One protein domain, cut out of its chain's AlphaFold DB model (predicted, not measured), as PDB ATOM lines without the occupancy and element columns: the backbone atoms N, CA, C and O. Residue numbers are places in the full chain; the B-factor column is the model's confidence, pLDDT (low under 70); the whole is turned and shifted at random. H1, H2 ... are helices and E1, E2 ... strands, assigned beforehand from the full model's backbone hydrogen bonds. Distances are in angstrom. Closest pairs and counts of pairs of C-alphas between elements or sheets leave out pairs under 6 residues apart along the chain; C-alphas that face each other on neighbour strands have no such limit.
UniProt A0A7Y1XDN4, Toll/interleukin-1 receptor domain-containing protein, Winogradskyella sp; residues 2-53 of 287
ATOM      1  N   ALA A   2      26.660 143.383  54.058       47.53
ATOM      2  CA  ALA A   2      26.803 143.255  55.504       47.53
ATOM      3  C   ALA A   2      25.471 143.614  56.176       47.53
ATOM      4  O   ALA A   2      24.932 144.695  55.943       47.53
ATOM      5  N   THR A   3      24.925 142.693  56.962       51.47
ATOM      6  CA  THR A   3      23.783 142.928  57.844       51.47
ATOM      7  C   THR A   3      24.185 144.007  58.841       51.47
ATOM      8  O   THR A   3      25.126 143.817  59.610       51.47
ATOM      9  N   ALA A   4      23.516 145.161  58.794       54.91
ATOM     10  CA  ALA A   4      23.729 146.232  59.754       54.91
ATOM     11  C   ALA A   4      23.512 145.669  61.163       54.91
ATOM     12  O   ALA A   4      22.425 145.195  61.496       54.91
ATOM     13  N   GLN A   5      24.580 145.660  61.956       63.59
ATOM     14  CA  GLN A   5      24.572 145.195  63.332       63.59
ATOM     15  C   GLN A   5      23.671 146.153  64.117       63.59
ATOM     16  O   GLN A   5      24.008 147.321  64.306       63.59
ATOM     17  N   GLN A   6      22.473 145.695  64.478       72.38
ATOM     18  CA  GLN A   6      21.509 146.509  65.206       72.38
ATOM     19  C   GLN A   6      22.069 146.735  66.612       72.38
ATOM     20  O   GLN A   6      22.097 145.823  67.435       72.38
ATOM     21  N   VAL A   7      22.597 147.935  66.856       80.31
ATOM     22  CA  VAL A   7      23.123 148.320  68.166       80.31
ATOM     23  C   VAL A   7      21.947 148.339  69.135       80.31
ATOM     24  O   VAL A   7      21.008 149.117  68.970       80.31
ATOM     25  N   ILE A   8      21.971 147.440  70.116       78.56
ATOM     26  CA  ILE A   8      20.981 147.433  71.188       78.56
ATOM     27  C   ILE A   8      21.346 148.583  72.122       78.56
ATOM     28  O   ILE A   8      22.388 148.547  72.771       78.56
ATOM     29  N   ASP A   9      20.490 149.597  72.177       83.31
ATOM     30  CA  ASP A   9      20.588 150.654  73.179       83.31
ATOM     31  C   ASP A   9      20.369 150.046  74.571       83.31
ATOM     32  O   ASP A   9      19.308 149.471  74.840       83.31
ATOM     33  N   MET A  10      21.394 150.116  75.419       84.00
ATOM     34  CA  MET A  10      21.403 149.576  76.780       84.00
ATOM     35  C   MET A  10      21.252 150.668  77.843       84.00
ATOM     36  O   MET A  10      21.267 150.354  79.036       84.00
ATOM     37  N   ASP A  11      21.062 151.928  77.443       82.88
ATOM     38  CA  ASP A  11      20.900 153.020  78.390       82.88
ATOM     39  C   ASP A  11      19.660 152.779  79.260       82.88
ATOM     40  O   ASP A  11      18.547 152.550  78.778       82.88
ATOM     41  N   LYS A  12      19.868 152.804  80.584       80.56
ATOM     42  CA  LYS A  12      18.846 152.553  81.621       80.56
ATOM     43  C   LYS A  12      18.223 151.148  81.596       80.56
ATOM     44  O   LYS A  12      17.168 150.947  82.196       80.56
ATOM     45  N   LYS A  13      18.859 150.169  80.947       84.06
ATOM     46  CA  LYS A  13      18.418 148.767  80.970       84.06
ATOM     47  C   LYS A  13      19.242 147.956  81.962       84.06
ATOM     48  O   LYS A  13      20.454 148.120  82.062       84.06
ATOM     49  N   ILE A  14      18.582 147.045  82.671       84.88
ATOM     50  CA  ILE A  14      19.245 146.047  83.513       84.88
ATOM     51  C   ILE A  14      19.394 144.776  82.679       84.88
ATOM     52  O   ILE A  14      18.400 144.224  82.210       84.88
ATOM     53  N   LEU A  15      20.633 144.323  82.484       86.75
ATOM     54  CA  LEU A  15      20.924 143.055  81.822       86.75
ATOM     55  C   LEU A  15      21.091 141.961  82.876       86.75
ATOM     56  O   LEU A  15      21.941 142.070  83.757       86.75
ATOM     57  N   LEU A  16      20.305 140.898  82.749       85.38
ATOM     58  CA  LEU A  16      20.454 139.689  83.547       85.38
ATOM     59  C   LEU A  16      21.085 138.608  82.683       85.38
ATOM     60  O   LEU A  16      20.583 138.299  81.603       85.38
ATOM     61  N   VAL A  17      22.194 138.055  83.160       86.06
ATOM     62  CA  VAL A  17      22.942 137.004  82.471       86.06
ATOM     63  C   VAL A  17      22.948 135.774  83.361       86.06
ATOM     64  O   VAL A  17      23.377 135.841  84.509       86.06
ATOM     65  N   GLY A  18      22.489 134.657  82.815       85.75
ATOM     66  CA  GLY A  18      22.579 133.344  83.440       85.75
ATOM     67  C   GLY A  18      22.414 132.256  82.389       85.75
ATOM     68  O   GLY A  18      22.034 132.540  81.250       85.75
ATOM     69  N   ASP A  19      22.740 131.024  82.761       88.00
ATOM     70  CA  ASP A  19      22.634 129.865  81.877       88.00
ATOM     71  C   ASP A  19      21.201 129.304  81.925       88.00
ATOM     72  O   ASP A  19      20.822 128.717  82.933       88.00
ATOM     73  N   PRO A  20      20.393 129.432  80.858       79.62
ATOM     74  CA  PRO A  20      18.999 128.994  80.879       79.62
ATOM     75  C   PRO A  20      18.823 127.469  80.968       79.62
ATOM     76  O   PRO A  20      17.698 127.013  81.159       79.62
ATOM     77  N   ILE A  21      19.897 126.690  80.789       83.31
ATOM     78  CA  ILE A  21      19.883 125.225  80.844       83.31
ATOM     79  C   ILE A  21      20.299 124.730  82.231       83.31
ATOM     80  O   ILE A  21      19.695 123.789  82.744       83.31
ATOM     81  N   SER A  22      21.321 125.348  82.829       86.50
ATOM     82  CA  SER A  22      21.877 124.907  84.118       86.50
ATOM     83  C   SER A  22      21.308 125.664  85.320       86.50
ATOM     84  O   SER A  22      21.249 125.108  86.414       86.50
ATOM     85  N   ASP A  23      20.893 126.919  85.139       85.56
ATOM     86  CA  ASP A  23      20.284 127.756  86.172       85.56
ATOM     87  C   ASP A  23      18.765 127.744  85.994       85.56
ATOM     88  O   ASP A  23      18.180 128.573  85.289       85.56
ATOM     89  N   VAL A  24      18.126 126.733  86.581       89.25
ATOM     90  CA  VAL A  24      16.686 126.497  86.458       89.25
ATOM     91  C   VAL A  24      16.065 126.393  87.843       89.25
ATOM     92  O   VAL A  24      16.549 125.664  88.706       89.25
ATOM     93  N   ILE A  25      14.966 127.113  88.044       87.38
ATOM     94  CA  ILE A  25      14.166 127.070  89.264       87.38
ATOM     95  C   ILE A  25      12.975 126.150  89.019       87.38
ATOM     96  O   ILE A  25      12.208 126.341  88.069       87.38
ATOM     97  N   ASP A  26      12.816 125.157  89.891       87.75
ATOM     98  CA  ASP A  26      11.643 124.293  89.909       87.75
ATOM     99  C   ASP A  26      10.484 125.003  90.627       87.75
ATOM    100  O   ASP A  26      10.557 125.298  91.820       87.75
ATOM    101  N   LEU A  27       9.412 125.297  89.887       82.31
ATOM    102  CA  LEU A  27       8.167 125.865  90.417       82.31
ATOM    103  C   LEU A  27       7.102 124.780  90.674       82.31
ATOM    104  O   LEU A  27       5.910 125.075  90.779       82.31
ATOM    105  N   GLY A  28       7.510 123.511  90.736       83.31
ATOM    106  CA  GLY A  28       6.675 122.340  90.984       83.31
ATOM    107  C   GLY A  28       5.972 121.818  89.729       83.31
ATOM    108  O   GLY A  28       6.041 120.630  89.433       83.31
ATOM    109  N   THR A  29       5.288 122.684  88.970       77.12
ATOM    110  CA  THR A  29       4.599 122.285  87.720       77.12
ATOM    111  C   THR A  29       5.420 122.527  86.457       77.12
ATOM    112  O   THR A  29       5.055 122.040  85.389       77.12
ATOM    113  N   ALA A  30       6.488 123.318  86.553       82.94
ATOM    114  CA  ALA A  30       7.372 123.641  85.444       82.94
ATOM    115  C   ALA A  30       8.745 124.075  85.964       82.94
ATOM    116  O   ALA A  30       8.847 124.726  87.006       82.94
ATOM    117  N   SER A  31       9.775 123.767  85.182       88.25
ATOM    118  CA  SER A  31      11.130 124.273  85.382       88.25
ATOM    119  C   SER A  31      11.297 125.539  84.549       88.25
ATOM    120  O   SER A  31      11.053 125.515  83.339       88.25
ATOM    121  N   VAL A  32      11.678 126.648  85.181       89.81
ATOM    122  CA  VAL A  32      11.807 127.954  84.515       89.81
ATOM    123  C   VAL A  32      13.231 128.470  84.699       89.81
ATOM    124  O   VAL A  32      13.748 128.368  85.811       89.81
ATOM    125  N   PRO A  33      13.884 129.027  83.661       92.25
ATOM    126  CA  PRO A  33      15.213 129.611  83.814       92.25
ATOM    127  C   PRO A  33      15.265 130.620  84.970       92.25
ATOM    128  O   PRO A  33      14.454 131.546  85.025       92.25
ATOM    129  N   GLY A  34      16.236 130.472  85.869       88.06
ATOM    130  CA  GLY A  34      16.464 131.359  87.012       88.06
ATOM    131  C   GLY A  34      16.501 132.846  86.635       88.06
ATOM    132  O   GLY A  34      15.793 133.641  87.267       88.06
ATOM    133  N   PRO A  35      17.182 133.244  85.539       90.44
ATOM    134  CA  PRO A  35      17.199 134.632  85.084       90.44
ATOM    135  C   PRO A  35      15.814 135.213  84.782       90.44
ATOM    136  O   PRO A  35      15.619 136.414  84.940       90.44
ATOM    137  N   TYR A  36      14.834 134.391  84.387       87.62
ATOM    138  CA  TYR A  36      13.470 134.861  84.118       87.62
ATOM    139  C   TYR A  36      12.742 135.218  85.412       87.62
ATOM    140  O   TYR A  36      12.079 136.252  85.484       87.62
ATOM    141  N   VAL A  37      12.892 134.388  86.446       87.00
ATOM    142  CA  VAL A  37      12.294 134.637  87.763       87.00
ATOM    143  C   VAL A  37      12.891 135.900  88.381       87.00
ATOM    144  O   VAL A  37      12.159 136.756  88.875       87.00
ATOM    145  N   VAL A  38      14.213 136.068  88.276       88.31
ATOM    146  CA  VAL A  38      14.911 137.277  88.736       88.31
ATOM    147  C   VAL A  38      14.484 138.507  87.929       88.31
ATOM    148  O   VAL A  38      14.226 139.554  88.518       88.31
ATOM    149  N   ALA A  39      14.336 138.392  86.604       88.81
ATOM    150  CA  ALA A  39      13.850 139.484  85.756       88.81
ATOM    151  C   ALA A  39      12.448 139.945  86.159       88.81
ATOM    152  O   ALA A  39      12.187 141.146  86.224       88.81
ATOM    153  N   TRP A  40      11.553 139.005  86.465       85.19
ATOM    154  CA  TRP A  40      10.219 139.318  86.967       85.19
ATOM    155  C   TRP A  40      10.255 139.986  88.338       85.19
ATOM    156  O   TRP A  40       9.591 141.004  88.518       85.19
ATOM    157  N   ALA A  41      11.056 139.470  89.274       84.94
ATOM    158  CA  ALA A  41      11.191 140.054  90.606       84.94
ATOM    159  C   ALA A  41      11.760 141.483  90.555       84.94
ATOM    160  O   ALA A  41      11.233 142.382  91.205       84.94
ATOM    161  N   ILE A  42      12.793 141.718  89.738       87.56
ATOM    162  CA  ILE A  42      13.377 143.052  89.541       87.56
ATOM    163  C   ILE A  42      12.391 143.976  88.825       87.56
ATOM    164  O   ILE A  42      12.265 145.132  89.214       87.56
ATOM    165  N   SER A  43      11.665 143.488  87.814       87.19
ATOM    166  CA  SER A  43      10.635 144.289  87.145       87.19
ATOM    167  C   SER A  43       9.532 144.724  88.108       87.19
ATOM    168  O   SER A  43       9.052 145.843  87.972       87.19
ATOM    169  N   ASP A  44       9.113 143.867  89.040       83.69
ATOM    170  CA  ASP A  44       8.104 144.230  90.036       83.69
ATOM    171  C   ASP A  44       8.672 145.199  91.081       83.69
ATOM    172  O   ASP A  44       8.022 146.185  91.412       83.69
ATOM    173  N   LEU A  45       9.921 144.998  91.518       85.00
ATOM    174  CA  LEU A  45      10.612 145.912  92.431       85.00
ATOM    175  C   LEU A  45      10.774 147.320  91.835       85.00
ATOM    176  O   LEU A  45      10.591 148.310  92.541       85.00
ATOM    177  N   LEU A  46      11.106 147.410  90.542       87.38
ATOM    178  CA  LEU A  46      11.213 148.675  89.807       87.38
ATOM    179  C   LEU A  46       9.862 149.383  89.653       87.38
ATOM    180  O   LEU A  46       9.826 150.611  89.648       87.38
ATOM    181  N   ASP A  47       8.768 148.625  89.588       85.94
ATOM    182  CA  ASP A  47       7.392 149.133  89.582       85.94
ATOM    183  C   ASP A  47       6.824 149.262  91.014       85.94
ATOM    184  O   ASP A  47       5.623 149.099  91.230       85.94
ATOM    185  N   GLU A  48       7.671 149.506  92.021       82.44
ATOM    186  CA  GLU A  48       7.283 149.694  93.432       82.44
ATOM    187  C   GLU A  48       6.413 148.556  94.014       82.44
ATOM    188  O   GLU A  48       5.566 148.768  94.888       82.44
ATOM    189  N   ASN A  49       6.601 147.327  93.530       78.25
ATOM    190  CA  ASN A  49       5.817 146.143  93.889       78.25
ATOM    191  C   ASN A  49       4.303 146.341  93.685       78.25
ATOM    192  O   ASN A  49       3.472 145.856  94.461       78.25
ATOM    193  N   ILE A  50       3.901 147.107  92.665       77.25
ATOM    194  CA  ILE A  50       2.484 147.336  92.357       77.25
ATOM    195  C   ILE A  50       1.792 146.035  91.915       77.25
ATOM    196  O   ILE A  50       0.578 145.906  92.109       77.25
ATOM    197  N   ARG A  51       2.524 145.064  91.346       76.81
ATOM    198  CA  ARG A  51       1.945 143.813  90.827       76.81
ATOM    199  C   ARG A  51       1.891 142.713  91.883       76.81
ATOM    200  O   ARG A  51       1.058 141.811  91.748       76.81
ATOM    201  N   LEU A  52       2.700 142.811  92.939       77.75
ATOM    202  CA  LEU A  52       2.657 141.894  94.072       77.75
ATOM    203  C   LEU A  52       1.300 141.968  94.783       77.75
ATOM    204  O   LEU A  52       0.876 143.017  95.271       77.75
ATOM    205  N   LYS A  53       0.624 140.822  94.875       81.75
ATOM    206  CA  LYS A  53      -0.562 140.656  95.717       81.75
ATOM    207  C   LYS A  53      -0.339 139.489  96.652       81.75
ATOM    208  O   LYS A  53      -0.094 138.375  96.195       81.75
TER     209      LYS A  53
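What this domain is: This is residues 2 to 53 of the 287 residues of the protein "Toll/interleukin-1 receptor domain-containing protein" of Winogradskyella sp (UniProt A0A7Y1XDN4). With little regular structure, this is a helix, H1, with a small strand hairpin, E1 and E2, at its first end; a long stretch with no named element precedes them, and its residues 2 to 13 stick out. The printed part has 52 residues, 19 of them in named elements, in the order E1, E2, H1; the class is mixed and the sheet antiparallel. It is only just loose, close to extended, with a radius of gyration of the C-alphas of 14.8 A, and flat, spanning 46 by 30 by 13 A.

How they stand to each other: E1, residues 24 to 26, and E2, residues 31 to 33, form an antiparallel hairpin with a tight link; N 25 and O 32 are 2.8 A apart, within hydrogen-bond range. The closest C-alphas of E1 and H1, residues 34 to 46, are those of Val 24 and Gly 34, 4.9 A apart. In H1 every O i to N i+4 pair is within hydrogen-bond range.

Where its parts are: E1 begins at C-alpha 24 (16.686, 126.497, 86.458) and measures 6.5 A; E2 measures 6.9 A. H1 measures 18.3 A and ends at C-alpha 46 (11.213, 148.675, 89.807).

The domain as a whole: The C-alphas farthest apart, of Ala 2 and Lys 53, are 48.7 A apart. The printed part has no cut; residues 2 to 5 have pLDDT under 70.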